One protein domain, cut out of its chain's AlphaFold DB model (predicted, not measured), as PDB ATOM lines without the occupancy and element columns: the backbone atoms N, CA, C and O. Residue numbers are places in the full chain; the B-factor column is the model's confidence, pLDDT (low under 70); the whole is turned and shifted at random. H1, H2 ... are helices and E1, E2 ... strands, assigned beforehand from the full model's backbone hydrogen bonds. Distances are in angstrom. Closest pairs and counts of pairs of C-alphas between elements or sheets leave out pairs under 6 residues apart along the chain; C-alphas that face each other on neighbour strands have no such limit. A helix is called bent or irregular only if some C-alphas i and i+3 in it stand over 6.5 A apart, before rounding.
ATOM      1  N   ILE A   8      37.420 -43.526 -20.602       94.94
ATOM      2  CA  ILE A   8      37.921 -43.437 -19.231       94.94
ATOM      3  C   ILE A   8      38.428 -42.015 -19.031       94.94
ATOM      4  O   ILE A   8      39.223 -41.518 -19.828       94.94
ATOM      5  N   LEU A   9      37.951 -41.362 -17.979       94.38
ATOM      6  CA  LEU A   9      38.293 -39.992 -17.651       94.38
ATOM      7  C   LEU A   9      39.008 -39.949 -16.305       94.38
ATOM      8  O   LEU A   9      38.417 -40.236 -15.262       94.38
ATOM      9  N   GLY A  10      40.282 -39.559 -16.345       92.31
ATOM     10  CA  GLY A  10      41.009 -39.135 -15.156       92.31
ATOM     11  C   GLY A  10      40.375 -37.863 -14.599       92.31
ATOM     12  O   GLY A  10      40.168 -36.885 -15.317       92.31
ATOM     13  N   THR A  11      40.030 -37.898 -13.323       91.62
ATOM     14  CA  THR A  11      39.462 -36.777 -12.569       91.62
ATOM     15  C   THR A  11      40.466 -36.350 -11.504       91.62
ATOM     16  O   THR A  11      41.425 -37.074 -11.249       91.62
ATOM     17  N   ASN A  12      40.281 -35.197 -10.859       88.19
ATOM     18  CA  ASN A  12      41.141 -34.861  -9.718       88.19
ATOM     19  C   ASN A  12      40.982 -35.883  -8.569       88.19
ATOM     20  O   ASN A  12      40.097 -36.738  -8.608       88.19
ATOM     21  N   ALA A  13      41.808 -35.791  -7.524       80.50
ATOM     22  CA  ALA A  13      41.753 -36.706  -6.373       80.50
ATOM     23  C   ALA A  13      40.356 -36.804  -5.733       80.50
ATOM     24  O   ALA A  13      39.976 -37.841  -5.191       80.50
ATOM     25  N   MET A  14      39.579 -35.723  -5.842       76.25
ATOM     26  CA  MET A  14      38.208 -35.634  -5.363       76.25
ATOM     27  C   MET A  14      37.185 -36.130  -6.382       76.25
ATOM     28  O   MET A  14      36.005 -35.995  -6.120       76.25
ATOM     29  N   GLY A  15      37.547 -36.679  -7.537       78.69
ATOM     30  CA  GLY A  15      36.565 -37.266  -8.444       78.69
ATOM     31  C   GLY A  15      35.780 -36.272  -9.313       78.69
ATOM     32  O   GLY A  15      34.712 -36.598  -9.831       78.69
ATOM     33  N   SER A  16      36.264 -35.036  -9.447       85.62
ATOM     34  CA  SER A  16      35.615 -33.971 -10.223       85.62
ATOM     35  C   SER A  16      36.443 -33.545 -11.434       85.62
ATOM     36  O   SER A  16      37.658 -33.756 -11.489       85.62
ATOM     37  N   VAL A  17      35.772 -32.930 -12.410       89.00
ATOM     38  CA  VAL A  17      36.399 -32.343 -13.602       89.00
ATOM     39  C   VAL A  17      36.047 -30.861 -13.734       89.00
ATOM     40  O   VAL A  17      35.003 -30.437 -13.232       89.00
ATOM     41  N   PRO A  18      36.869 -30.059 -14.438       90.69
ATOM     42  CA  PRO A  18      36.516 -28.676 -14.747       90.69
ATOM     43  C   PRO A  18      35.171 -28.572 -15.480       90.69
ATOM     44  O   PRO A  18      34.886 -29.362 -16.380       90.69
ATOM     45  N   GLU A  19      34.366 -27.554 -15.159       89.62
ATOM     46  CA  GLU A  19      32.976 -27.447 -15.644       89.62
ATOM     47  C   GLU A  19      32.835 -27.423 -17.167       89.62
ATOM     48  O   GLU A  19      31.851 -27.920 -17.716       89.62
ATOM     49  N   ARG A  20      33.857 -26.915 -17.861       92.12
ATOM     50  CA  ARG A  20      33.946 -26.915 -19.326       92.12
ATOM     51  C   ARG A  20      33.854 -28.312 -19.956       92.12
ATOM     52  O   ARG A  20      33.512 -28.411 -21.127       92.12
ATOM     53  N   PHE A  21      34.127 -29.382 -19.203       91.81
ATOM     54  CA  PHE A  21      33.994 -30.761 -19.678       91.81
ATOM     55  C   PHE A  21      32.584 -31.340 -19.493       91.81
ATOM     56  O   PHE A  21      32.252 -32.337 -20.132       91.81
ATOM     57  N   LEU A  22      31.724 -30.732 -18.667       94.44
ATOM     58  CA  LEU A  22      30.379 -31.258 -18.401       94.44
ATOM     59  C   LEU A  22      29.493 -31.342 -19.660       94.44
ATOM     60  O   LEU A  22      28.783 -32.340 -19.789       94.44
ATOM     61  N   PRO A  23      29.508 -30.369 -20.601       96.12
ATOM     62  CA  PRO A  23      28.766 -30.496 -21.855       96.12
ATOM     63  C   PRO A  23      29.187 -31.724 -22.671       96.12
ATOM     64  O   PRO A  23      28.323 -32.467 -23.123       96.12
ATOM     65  N   LEU A  24      30.494 -31.989 -22.770       94.94
ATOM     66  CA  LEU A  24      31.022 -33.153 -23.486       94.94
ATOM     67  C   LEU A  24      30.598 -34.470 -22.821       94.94
ATOM     68  O   LEU A  24      30.191 -35.404 -23.503       94.94
ATOM     69  N   ILE A  25      30.637 -34.551 -21.488       95.50
ATOM     70  CA  ILE A  25      30.178 -35.748 -20.762       95.50
ATOM     71  C   ILE A  25      28.690 -36.016 -21.047       95.50
ATOM     72  O   ILE A  25      28.308 -37.164 -21.279       95.50
ATOM     73  N   ARG A  26      27.856 -34.968 -21.098       96.62
ATOM     74  CA  ARG A  26      26.432 -35.100 -21.455       96.62
ATOM     75  C   ARG A  26      26.239 -35.550 -22.896       96.62
ATOM     76  O   ARG A  26      25.376 -36.384 -23.153       96.62
ATOM     77  N   GLU A  27      27.025 -35.016 -23.823       95.50
ATOM     78  CA  GLU A  27      26.993 -35.423 -25.227       95.50
ATOM     79  C   GLU A  27      27.317 -36.915 -25.376       95.50
ATOM     80  O   GLU A  27      26.554 -37.652 -25.998       95.50
ATOM     81  N   LEU A  28      28.382 -37.384 -24.721       95.38
ATOM     82  CA  LEU A  28      28.779 -38.794 -24.721       95.38
ATOM     83  C   LEU A  28      27.702 -39.690 -24.100       95.38
ATOM     84  O   LEU A  28      27.354 -40.718 -24.681       95.38
ATOM     85  N   LYS A  29      27.101 -39.268 -22.979       94.62
ATOM     86  CA  LYS A  29      25.950 -39.956 -22.378       94.62
ATOM     87  C   LYS A  29      24.787 -40.071 -23.369       94.62
ATOM     88  O   LYS A  29      24.235 -41.155 -23.539       94.62
ATOM     89  N   ASN A  30      24.427 -38.979 -24.044       94.81
ATOM     90  CA  ASN A  30      23.338 -38.963 -25.024       94.81
ATOM     91  C   ASN A  30      23.640 -39.859 -26.235       94.81
ATOM     92  O   ASN A  30      22.736 -40.496 -26.773       94.81
ATOM     93  N   ALA A  31      24.913 -39.970 -26.617       93.81
ATOM     94  CA  ALA A  31      25.396 -40.899 -27.634       93.81
ATOM     95  C   ALA A  31      25.510 -42.358 -27.140       93.81
ATOM     96  O   ALA A  31      25.947 -43.224 -27.898       93.81
ATOM     97  N   ARG A  32      25.121 -42.648 -25.887       95.38
ATOM     98  CA  ARG A  32      25.271 -43.954 -25.221       95.38
ATOM     99  C   ARG A  32      26.719 -44.451 -25.201       95.38
ATOM    100  O   ARG A  32      26.981 -45.641 -25.362       95.38
ATOM    101  N   ILE A  33      27.663 -43.537 -25.007       96.19
ATOM    102  CA  ILE A  33      29.074 -43.844 -24.788       96.19
ATOM    103  C   ILE A  33      29.348 -43.661 -23.289       96.19
ATOM    104  O   ILE A  33      29.331 -42.526 -22.805       96.19
ATOM    105  N   PRO A  34      29.584 -44.744 -22.526       96.94
ATOM    106  CA  PRO A  34      29.829 -44.638 -21.096       96.94
ATOM    107  C   PRO A  34      31.145 -43.909 -20.812       96.94
ATOM    108  O   PRO A  34      32.165 -44.170 -21.454       96.94
ATOM    109  N   VAL A  35      31.111 -43.014 -19.822       97.25
ATOM    110  CA  VAL A  35      32.273 -42.255 -19.343       97.25
ATOM    111  C   VAL A  35      32.599 -42.706 -17.925       97.25
ATOM    112  O   VAL A  35      31.942 -42.289 -16.977       97.25
ATOM    113  N   PHE A  36      33.601 -43.566 -17.769       96.75
ATOM    114  CA  PHE A  36      34.046 -44.061 -16.468       96.75
ATOM    115  C   PHE A  36      35.013 -43.074 -15.820       96.75
ATOM    116  O   PHE A  36      35.981 -42.647 -16.445       96.75
ATOM    117  N   LEU A  37      34.756 -42.713 -14.567       94.88
ATOM    118  CA  LEU A  37      35.559 -41.754 -13.818       94.88
ATOM    119  C   LEU A  37      36.586 -42.491 -12.958       94.88
ATOM    120  O   LEU A  37      36.218 -43.370 -12.176       94.88
ATOM    121  N   LEU A  38      37.851 -42.085 -13.058       93.62
ATOM    122  CA  LEU A  38      38.932 -42.531 -12.179       93.62
ATOM    123  C   LEU A  38      39.504 -41.325 -11.428       93.62
ATOM    124  O   LEU A  38      40.001 -40.403 -12.077       93.62
ATOM    125  N   PRO A  39      39.440 -41.278 -10.087       90.38
ATOM    126  CA  PRO A  39      40.116 -40.232  -9.334       90.38
ATOM    127  C   PRO A  39      41.631 -40.400  -9.435       90.38
ATOM    128  O   PRO A  39      42.162 -41.509  -9.355       90.38
ATOM    129  N   ASP A  40      42.325 -39.283  -9.604       89.69
ATOM    130  CA  ASP A  40      43.777 -39.206  -9.502       89.69
ATOM    131  C   ASP A  40      44.182 -39.043  -8.031       89.69
ATOM    132  O   ASP A  40      44.482 -37.954  -7.545       89.69
ATOM    133  N   ASN A  41      44.067 -40.136  -7.275       83.31
ATOM    134  CA  ASN A  41      44.424 -40.216  -5.858       83.31
ATOM    135  C   ASN A  41      45.404 -41.385  -5.612       83.31
ATOM    136  O   ASN A  41      45.066 -42.357  -4.923       83.31
ATOM    137  N   PRO A  42      46.636 -41.310  -6.151       74.44
ATOM    138  CA  PRO A  42      47.549 -42.450  -6.225       74.44
ATOM    139  C   PRO A  42      47.981 -42.989  -4.855       74.44
ATOM    140  O   PRO A  42      48.364 -44.151  -4.763       74.44
ATOM    141  N   GLY A  43      47.874 -42.183  -3.791       71.94
ATOM    142  CA  GLY A  43      48.140 -42.594  -2.406       71.94
ATOM    143  C   GLY A  43      47.086 -43.524  -1.792       71.94
ATOM    144  O   GLY A  43      47.216 -43.910  -0.636       71.94
ATOM    145  N   THR A  44      46.036 -43.880  -2.536       73.06
ATOM    146  CA  THR A  44      44.994 -44.821  -2.101       73.06
ATOM    147  C   THR A  44      44.807 -45.939  -3.132       73.06
ATOM    148  O   THR A  44      45.296 -45.860  -4.260       73.06
ATOM    149  N   HIS A  45      44.091 -47.001  -2.757       74.31
ATOM    150  CA  HIS A  45      43.746 -48.122  -3.648       74.31
ATOM    151  C   HIS A  45      42.236 -48.242  -3.890       74.31
ATOM    152  O   HIS A  45      41.726 -49.327  -4.157       74.31
ATOM    153  N   HIS A  46      41.512 -47.132  -3.765       79.44
ATOM    154  CA  HIS A  46      40.070 -47.076  -3.950       79.44
ATOM    155  C   HIS A  46      39.681 -45.840  -4.759       79.44
ATOM    156  O   HIS A  46      40.393 -44.835  -4.787       79.44
ATOM    157  N   GLY A  47      38.517 -45.908  -5.391       83.00
ATOM    158  CA  GLY A  47      37.925 -44.798  -6.113       83.00
ATOM    159  C   GLY A  47      36.941 -44.014  -5.251       83.00
ATOM    160  O   GLY A  47      37.254 -43.583  -4.137       83.00
ATOM    161  N   PHE A  48      35.736 -43.830  -5.783       80.81
ATOM    162  CA  PHE A  48      34.667 -43.039  -5.180       80.81
ATOM    163  C   PHE A  48      33.964 -43.801  -4.044       80.81
ATOM    164  O   PHE A  48      33.017 -44.543  -4.281       80.81
ATOM    165  N   ILE A  49      34.401 -43.606  -2.797       74.56
ATOM    166  CA  ILE A  49      33.779 -44.245  -1.617       74.56
ATOM    167  C   ILE A  49      32.531 -43.495  -1.141       74.56
ATOM    168  O   ILE A  49      31.550 -44.100  -0.707       74.56
ATOM    169  N   ARG A  50      32.572 -42.164  -1.202       69.12
ATOM    170  CA  ARG A  50      31.448 -41.282  -0.892       69.12
ATOM    171  C   ARG A  50      31.415 -40.137  -1.889       69.12
ATOM    172  O   ARG A  50      32.456 -39.591  -2.246       69.12
ATOM    173  N   ILE A  51      30.204 -39.761  -2.284       66.50
ATOM    174  CA  ILE A  51      29.943 -38.543  -3.044       66.50
ATOM    175  C   ILE A  51      29.604 -37.467  -2.011       66.50
ATOM    176  O   ILE A  51      28.495 -37.447  -1.484       66.50
ATOM    177  N   VAL A  52      30.586 -36.644  -1.656       59.78
ATOM    178  CA  VAL A  52      30.478 -35.661  -0.561       59.78
ATOM    179  C   VAL A  52      30.366 -34.237  -1.107       59.78
ATOM    180  O   VAL A  52      29.707 -33.389  -0.517       59.78
ATOM    181  N   GLU A  53      30.966 -33.980  -2.270       59.47
ATOM    182  CA  GLU A  53      31.239 -32.624  -2.744       59.47
ATOM    183  C   GLU A  53      30.386 -32.222  -3.955       59.47
ATOM    184  O   GLU A  53      30.163 -33.004  -4.884       59.47
ATOM    185  N   ARG A  54      29.945 -30.955  -4.008       61.88
ATOM    186  CA  ARG A  54      29.141 -30.432  -5.138       61.88
ATOM    187  C   ARG A  54      29.821 -30.600  -6.516       61.88
ATOM    188  O   ARG A  54      29.126 -30.910  -7.483       61.88
ATOM    189  N   PRO A  55      31.146 -30.421  -6.674       60.25
ATOM    190  CA  PRO A  55      31.827 -30.706  -7.942       60.25
ATOM    191  C   PRO A  55      31.746 -32.177  -8.396       60.25
ATOM    192  O   PRO A  55      31.645 -32.450  -9.598       60.25
ATOM    193  N   GLN A  56      31.730 -33.130  -7.457       70.50
ATOM    194  CA  GLN A  56      31.532 -34.555  -7.760       70.50
ATOM    195  C   GLN A  56      30.120 -34.794  -8.290       70.50
ATOM    196  O   GLN A  56      29.941 -35.417  -9.338       70.50
ATOM    197  N   THR A  57      29.111 -34.236  -7.609       78.25
ATOM    198  CA  THR A  57      27.707 -34.408  -8.007       78.25
ATOM    199  C   THR A  57      27.417 -33.802  -9.377       78.25
ATOM    200  O   THR A  57      26.625 -34.368 -10.124       78.25
ATOM    201  N   ARG A  58      28.100 -32.717  -9.774       85.62
ATOM    202  CA  ARG A  58      27.990 -32.151 -11.134       85.62
ATOM    203  C   ARG A  58      28.561 -33.077 -12.206       85.62
ATOM    204  O   ARG A  58      27.926 -33.258 -13.244       85.62
ATOM    205  N   THR A  59      29.729 -33.666 -11.957       87.38
ATOM    206  CA  THR A  59      30.394 -34.578 -12.905       87.38
ATOM    207  C   THR A  59      29.573 -35.855 -13.102       87.38
ATOM    208  O   THR A  59      29.298 -36.261 -14.231       87.38
ATOM    209  N   ILE A  60      29.097 -36.440 -12.002       89.50
ATOM    210  CA  ILE A  60      28.226 -37.621 -12.021       89.50
ATOM    211  C   ILE A  60      26.867 -37.272 -12.642       89.50
ATOM    212  O   ILE A  60      26.380 -37.974 -13.527       89.50
ATOM    213  N   GLY A  61      26.281 -36.132 -12.265       87.88
ATOM    214  CA  GLY A  61      25.018 -35.640 -12.820       87.88
ATOM    215  C   GLY A  61      25.074 -35.358 -14.326       87.88
ATOM    216  O   GLY A  61      24.065 -35.493 -15.016       87.88
ATOM    217  N   ALA A  62      26.251 -35.029 -14.868       93.06
ATOM    218  CA  ALA A  62      26.465 -34.899 -16.307       93.06
ATOM    219  C   ALA A  62      26.472 -36.249 -17.051       93.06
ATOM    220  O   ALA A  62      26.289 -36.256 -18.265       93.06
ATOM    221  N   GLY A  63      26.625 -37.378 -16.353       93.88
ATOM    222  CA  GLY A  63      26.687 -38.715 -16.951       93.88
ATOM    223  C   GLY A  63      27.972 -39.489 -16.678       93.88
ATOM    224  O   GLY A  63      28.122 -40.586 -17.205       93.88
ATOM    225  N   GLY A  64      28.891 -38.939 -15.882       95.06
ATOM    226  CA  GLY A  64      30.076 -39.671 -15.456       95.06
ATOM    227  C   GLY A  64      29.711 -40.829 -14.525       95.06
ATOM    228  O   GLY A  64      28.887 -40.681 -13.625       95.06
ATOM    229  N   ILE A  65      30.342 -41.979 -14.736       95.44
ATOM    230  CA  ILE A  65      30.117 -43.215 -13.989       95.44
ATOM    231  C   ILE A  65      31.274 -43.386 -12.998       95.44
ATOM    232  O   ILE A  65      32.380 -43.736 -13.417       95.44
ATOM    233  N   PRO A  66      31.063 -43.134 -11.698       93.56
ATOM    234  CA  PRO A  66      32.098 -43.328 -10.692       93.56
ATOM    235  C   PRO A  66      32.370 -44.821 -10.471       93.56
ATOM    236  O   PRO A  66      31.437 -45.622 -10.416       93.56
ATOM    237  N   LEU A  67      33.644 -45.189 -10.311       93.31
ATOM    238  CA  LEU A  67      34.054 -46.537  -9.906       93.31
ATOM    239  C   LEU A  67      34.514 -46.517  -8.442       93.31
ATOM    240  O   LEU A  67      35.382 -45.728  -8.076       93.31
ATOM    241  N   GLU A  68      33.934 -47.360  -7.586       90.44
ATOM    242  CA  GLU A  68      34.182 -47.310  -6.134       90.44
ATOM    243  C   GLU A  68      35.524 -47.954  -5.752       90.44
ATOM    244  O   GLU A  68      36.243 -47.456  -4.890       90.44
ATOM    245  N   LYS A  69      35.886 -49.050  -6.427       90.94
ATOM    246  CA  LYS A  69      37.095 -49.853  -6.173       90.94
ATOM    247  C   LYS A  69      38.275 -49.527  -7.093       90.94
ATOM    248  O   LYS A  69      39.259 -50.263  -7.092       90.94
ATOM    249  N   ALA A  70      38.170 -48.488  -7.923       91.50
ATOM    250  CA  ALA A  70      39.190 -48.171  -8.915       91.50
ATOM    251  C   ALA A  70      39.570 -46.693  -8.914       91.50
ATOM    252  O   ALA A  70      38.711 -45.817  -8.965       91.50
ATOM    253  N   ASN A  71      40.873 -46.440  -8.942       91.31
ATOM    254  CA  ASN A  71      41.447 -45.134  -9.221       91.31
ATOM    255  C   ASN A  71      42.422 -45.180 -10.397       91.31
ATOM    256  O   ASN A  71      42.471 -46.169 -11.135       91.31
ATOM    257  N   ILE A  72      43.197 -44.111 -10.588       91.31
ATOM    258  CA  ILE A  72      44.144 -44.012 -11.699       91.31
ATOM    259  C   ILE A  72      45.159 -45.170 -11.736       91.31
ATOM    260  O   ILE A  72      45.479 -45.665 -12.818       91.31
ATOM    261  N   ASN A  73      45.572 -45.706 -10.579       90.94
ATOM    262  CA  ASN A  73      46.482 -46.859 -10.502       90.94
ATOM    263  C   ASN A  73      45.845 -48.142 -11.060       90.94
ATOM    264  O   ASN A  73      46.535 -49.093 -11.428       90.94
ATOM    265  N   ASN A  74      44.515 -48.197 -11.117       93.12
ATOM    266  CA  ASN A  74      43.767 -49.329 -11.644       93.12
ATOM    267  C   ASN A  74      43.416 -49.179 -13.128       93.12
ATOM    268  O   ASN A  74      42.745 -50.062 -13.662       93.12
ATOM    269  N   HIS A  75      43.885 -48.126 -13.809       92.25
ATOM    270  CA  HIS A  75      43.564 -47.865 -15.214       92.25
ATOM    271  C   HIS A  75      43.741 -49.097 -16.131       92.25
ATOM    272  O   HIS A  75      42.777 -49.436 -16.819       92.25
ATOM    273  N   PRO A  76      44.856 -49.863 -16.088       94.25
ATOM    274  CA  PRO A  76      44.996 -51.066 -16.916       94.25
ATOM    275  C   PRO A  76      43.931 -52.137 -16.636       94.25
ATOM    276  O   PRO A  76      43.432 -52.772 -17.563       94.25
ATOM    277  N   LYS A  77      43.535 -52.316 -15.367       95.56
ATOM    278  CA  LYS A  77      42.497 -53.285 -14.971       95.56
ATOM    279  C   LYS A  77      41.118 -52.870 -15.477       95.56
ATOM    280  O   LYS A  77      40.331 -53.721 -15.877       95.56
ATOM    281  N   VAL A  78      40.828 -51.570 -15.458       96.31
ATOM    282  CA  VAL A  78      39.561 -51.015 -15.953       96.31
ATOM    283  C   VAL A  78      39.481 -51.144 -17.472       96.31
ATOM    284  O   VAL A  78      38.454 -51.581 -17.980       96.31
ATOM    285  N   VAL A  79      40.571 -50.853 -18.192       96.19
ATOM    286  CA  VAL A  79      40.655 -51.068 -19.648       96.19
ATOM    287  C   VAL A  79      40.425 -52.537 -20.001       96.19
ATOM    288  O   VAL A  79      39.599 -52.824 -20.862       96.19
ATOM    289  N   ALA A  80      41.106 -53.463 -19.315       97.06
ATOM    290  CA  ALA A  80      40.938 -54.896 -19.546       97.06
ATOM    291  C   ALA A  80      39.490 -55.348 -19.303       97.06
ATOM    292  O   ALA A  80      38.899 -55.994 -20.163       97.06
ATOM    293  N   ALA A  81      38.881 -54.927 -18.189       97.75
ATOM    294  CA  ALA A  81      37.485 -55.234 -17.897       97.75
ATOM    295  C   ALA A  81      36.528 -54.679 -18.965       97.75
ATOM    296  O   ALA A  81      35.623 -55.384 -19.394       97.75
ATOM    297  N   ILE A  82      36.729 -53.441 -19.429       97.56
ATOM    298  CA  ILE A  82      35.923 -52.860 -20.515       97.56
ATOM    299  C   ILE A  82      36.063 -53.690 -21.789       97.56
ATOM    300  O   ILE A  82      35.059 -53.970 -22.438       97.56
ATOM    301  N   GLN A  83      37.284 -54.088 -22.144       97.06
ATOM    302  CA  GLN A  83      37.535 -54.880 -23.341       97.06
ATOM    303  C   GLN A  83      36.860 -56.258 -23.261       97.06
ATOM    304  O   GLN A  83      36.166 -56.629 -24.201       97.06
ATOM    305  N   GLU A  84      36.961 -56.956 -22.126       97.94
ATOM    306  CA  GLU A  84      36.274 -58.237 -21.889       97.94
ATOM    307  C   GLU A  84      34.754 -58.119 -22.103       97.94
ATOM    308  O   GLU A  84      34.142 -58.943 -22.782       97.94
ATOM    309  N   GLU A  85      34.136 -57.064 -21.569       98.06
ATOM    310  CA  GLU A  85      32.691 -56.847 -21.699       98.06
ATOM    311  C   GLU A  85      32.278 -56.441 -23.123       98.06
ATOM    312  O   GLU A  85      31.213 -56.832 -23.608       98.06
ATOM    313  N   LEU A  86      33.129 -55.682 -23.818       96.00
ATOM    314  CA  LEU A  86      32.949 -55.358 -25.232       96.00
ATOM    315  C   LEU A  86      33.042 -56.604 -26.119       96.00
ATOM    316  O   LEU A  86      32.264 -56.722 -27.070       96.00
ATOM    317  N   ASP A  87      33.963 -57.519 -25.815       96.75
ATOM    318  CA  ASP A  87      34.137 -58.789 -26.528       96.75
ATOM    319  C   ASP A  87      32.970 -59.748 -26.253       96.75
ATOM    320  O   ASP A  87      32.533 -60.466 -27.151       96.75
ATOM    321  N   ALA A  88      32.366 -59.663 -25.063       96.62
ATOM    322  CA  ALA A  88      31.086 -60.296 -24.739       96.62
ATOM    323  C   ALA A  88      29.868 -59.617 -25.409       96.62
ATOM    324  O   ALA A  88      28.728 -60.036 -25.211       96.62
ATOM    325  N   GLY A  89      30.084 -58.562 -26.202       96.69
ATOM    326  CA  GLY A  89      29.055 -57.884 -26.986       96.69
ATOM    327  C   GLY A  89      28.290 -56.780 -26.254       96.69
ATOM    328  O   GLY A  89      27.421 -56.157 -26.875       96.69
ATOM    329  N   LYS A  90      28.610 -56.484 -24.985       97.25
ATOM    330  CA  LYS A  90      27.952 -55.410 -24.221       97.25
ATOM    331  C   LYS A  90      28.336 -54.040 -24.774       97.25
ATOM    332  O   LYS A  90      29.464 -53.813 -25.208       97.25
ATOM    333  N   LYS A  91      27.387 -53.101 -24.773       95.62
ATOM    334  CA  LYS A  91      27.556 -51.724 -25.273       95.62
ATOM    335  C   LYS A  91      26.691 -50.764 -24.461       95.62
ATOM    336  O   LYS A  91      25.750 -51.202 -23.810       95.62
ATOM    337  N   GLY A  92      26.983 -49.465 -24.536       94.81
ATOM    338  CA  GLY A  92      26.162 -48.423 -23.913       94.81
ATOM    339  C   GLY A  92      25.878 -48.694 -22.439       94.81
ATOM    340  O   GLY A  92      26.813 -48.889 -21.661       94.81
ATOM    341  N   ASP A  93      24.599 -48.737 -22.081       95.88
ATOM    342  CA  ASP A  93      24.150 -48.909 -20.697       95.88
ATOM    343  C   ASP A  93      24.478 -50.303 -20.133       95.88
ATOM    344  O   ASP A  93      24.824 -50.417 -18.958       95.88
ATOM    345  N   ASP A  94      24.478 -51.353 -20.961       97.31
ATOM    346  CA  ASP A  94      24.847 -52.707 -20.517       97.31
ATOM    347  C   ASP A  94      26.331 -52.789 -20.147       97.31
ATOM    348  O   ASP A  94      26.712 -53.423 -19.159       97.31
ATOM    349  N   LEU A  95      27.181 -52.113 -20.930       97.75
ATOM    350  CA  LEU A  95      28.607 -51.984 -20.632       97.75
ATOM    351  C   LEU A  95      28.818 -51.138 -19.373       97.75
ATOM    352  O   LEU A  95      29.597 -51.519 -18.500       97.75
ATOM    353  N   ALA A  96      28.110 -50.010 -19.266       97.19
ATOM    354  CA  ALA A  96      28.152 -49.139 -18.096       97.19
ATOM    355  C   ALA A  96      27.846 -49.920 -16.813       97.19
ATOM    356  O   ALA A  96      28.607 -49.862 -15.847       97.19
ATOM    357  N   GLU A  97      26.756 -50.686 -16.825       97.19
ATOM    358  CA  GLU A  97      26.275 -51.425 -15.667       97.19
ATOM    359  C   GLU A  97      27.192 -52.596 -15.296       97.19
ATOM    360  O   GLU A  97      27.460 -52.807 -14.111       97.19
ATOM    361  N   ALA A  98      27.718 -53.328 -16.283       97.62
ATOM    362  CA  ALA A  98      28.656 -54.423 -16.039       97.62
ATOM    363  C   ALA A  98      29.935 -53.933 -15.347       97.62
ATOM    364  O   ALA A  98      30.348 -54.480 -14.320       97.62
ATOM    365  N   ILE A  99      30.525 -52.849 -15.860       97.75
ATOM    366  CA  ILE A  99      31.745 -52.269 -15.295       97.75
ATOM    367  C   ILE A  99      31.466 -51.649 -13.928       97.75
ATOM    368  O   ILE A  99      32.205 -51.911 -12.979       97.75
ATOM    369  N   ARG A 100      30.364 -50.904 -13.779       95.50
ATOM    370  CA  ARG A 100      29.964 -50.331 -12.488       95.50
ATOM    371  C   ARG A 100      29.838 -51.411 -11.415       95.50
ATOM    372  O   ARG A 100      30.411 -51.254 -10.343       95.50
ATOM    373  N   LYS A 101      29.150 -52.521 -11.704       95.19
ATOM    374  CA  LYS A 101      28.995 -53.652 -10.772       95.19
ATOM    375  C   LYS A 101      30.327 -54.299 -10.405       95.19
ATOM    376  O   LYS A 101      30.566 -54.562  -9.230       95.19
ATOM    377  N   ARG A 102      31.205 -54.525 -11.387       95.44
ATOM    378  CA  ARG A 102      32.518 -55.155 -11.170       95.44
ATOM    379  C   ARG A 102      33.420 -54.339 -10.244       95.44
ATOM    380  O   ARG A 102      34.180 -54.915  -9.468       95.44
ATOM    381  N   PHE A 103      33.317 -53.013 -10.302       94.38
ATOM    382  CA  PHE A 103      34.097 -52.095  -9.471       94.38
ATOM    383  C   PHE A 103      33.290 -51.468  -8.320       94.38
ATOM    384  O   PHE A 103      33.740 -50.480  -7.741       94.38
ATOM    385  N   ALA A 104      32.134 -52.035  -7.968       90.12
ATOM    386  CA  ALA A 104      31.355 -51.644  -6.794       90.12
ATOM    387  C   ALA A 104      31.684 -52.529  -5.586       90.12
ATOM    388  O   ALA A 104      32.039 -53.708  -5.732       90.12
ATOM    389  N   TYR A 105      31.533 -51.967  -4.388       86.81
ATOM    390  CA  TYR A 105      31.467 -52.755  -3.163       86.81
ATOM    391  C   TYR A 105      30.114 -53.464  -3.067       86.81
ATOM    392  O   TYR A 105      29.057 -52.834  -3.147       86.81
ATOM    393  N   GLN A 106      30.168 -54.777  -2.900       86.62
ATOM    394  CA  GLN A 106      29.029 -55.656  -2.690       86.62
ATOM    395  C   GLN A 106      28.629 -55.668  -1.212       86.62
ATOM    396  O   GLN A 106      29.363 -55.208  -0.332       86.62
ATOM    397  N   GLU A 107      27.437 -56.188  -0.937       80.38
ATOM    398  CA  GLU A 107      26.965 -56.375   0.429       80.38
ATOM    399  C   GLU A 107      27.925 -57.281   1.218       80.38
ATOM    400  O   GLU A 107      28.392 -58.303   0.717       80.38
ATOM    401  N   GLY A 108      28.261 -56.871   2.443       78.19
ATOM    402  CA  GLY A 108      29.216 -57.575   3.303       78.19
ATOM    403  C   GLY A 108      30.691 -57.228   3.073       78.19
ATOM    404  O   GLY A 108      31.527 -57.605   3.893       78.19
ATOM    405  N   GLU A 109      31.043 -56.476   2.024       82.00
ATOM    406  CA  GLU A 109      32.417 -56.001   1.847       82.00
ATOM    407  C   GLU A 109      32.708 -54.748   2.682       82.00
ATOM    408  O   GLU A 109      31.909 -53.810   2.763       82.00
ATOM    409  N   VAL A 110      33.909 -54.703   3.262       77.88
ATOM    410  CA  VAL A 110      34.385 -53.537   4.010       77.88
ATOM    411  C   VAL A 110      34.739 -52.422   3.030       77.88
ATOM    412  O   VAL A 110      35.715 -52.506   2.281       77.88
ATOM    413  N   ARG A 111      33.944 -51.350   3.052       82.75
ATOM    414  CA  ARG A 111      34.271 -50.103   2.356       82.75
ATOM    415  C   ARG A 111      35.388 -49.392   3.127       82.75
ATOM    416  O   ARG A 111      35.274 -49.281   4.349       82.75
TER     417      ARG A 111
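AT A GLANCE: This is residues 8 to 111 of the 139 residues of an uncharacterized protein of Candidatus Yanofskybacteria bacterium RIFCSPLOWO2_01_FULL_49_25 (UniProt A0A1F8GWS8). A small sheet of three short parallel strands makes the middle of a rounded body, with H3 and H4 packed on one face and H2 over the opposite face, while H1 only grazes the sheet with its residues 22 to 29. A long stretch with no named element, residues 40 to 53, joins E2 to H2. The printed part has 104 residues with four named helices and three named strands, in the order E1 H1 E2 H2 E3 H3 H4, and the class is mixed, helices and strands. The sheet's order is E1 E2 E3. The whole is compact, with a radius of gyration of the C-alphas of 13.1 A, and it spans 35 by 34 by 24 A.

HOW THE PARTS SIT: E1, residues 8 to 11, is an edge strand and the parallel neighbour of E2, residues 35 to 39, at 37 degrees between directions, with N 9 and O 36 2.8 A apart, within hydrogen-bond range. H1, residues 19 to 30, comes between them and makes a strand-helix-strand unit, two parallel neighbour strands joined through a helix, with a right-handed crossover. E3, residues 64 to 66, is the other edge strand, parallel to E2 at 48 degrees, with N 65 and O 35 within hydrogen-bond range at 2.8 A. E2, H2, residues 54 to 61, and E3 make a second such unit, also right-handed. H2 is on the sheet at a height of 9.1 A, only just over E3, on which 3 of its C-alphas fall, and slantwise to it at 45 degrees on the local plane. H1 and H2 only just touch, with 3 pairs of C-alphas within 8 A, made by residues 22 to 25 of H1 alone; the closest C-alphas, of Leu 22 and Thr 59, are 6.4 A apart. H3, residues 72 to 87, is on the face opposite to H2, at a height of 9.0 A, over E2 and along it at 14 degrees on the local plane. H4, residues 92 to 102, touches H3 at a steep tilt of 52 degrees, opposite ways, and the closest C-alphas, of Glu 85 and Leu 95, are 6.4 A apart. H1 and H2 are each apart from H3 and H4. O i to N i+4 pairs are within hydrogen-bond range throughout H2 and H4, in 6 of 8 cases in H1 and in 10 of 12 in H3.

IN THESE COORDINATES: E1 begins at C-alpha 8, (37.921, -43.437, -19.231). H1 measures 17.7 A and is irregular, but only just: C-alphas 20 and 23 are 6.8 A apart. E2 measures 12.9 A. H3 measures 23.2 A and is irregular, with C-alphas 73 and 76 7.8 A apart. H4 measures 15.8 A and ends at C-alpha 102, (32.518, -55.155, -11.170).

THE WHOLE: The two C-alphas farthest apart, of Arg 20 and Gly 108, are 38.4 A apart. The printed part has no cut, and the link from E2 to H2 is the long one. The mean pLDDT of the printed part is 89.2, and residues 50 to 55 are under 70.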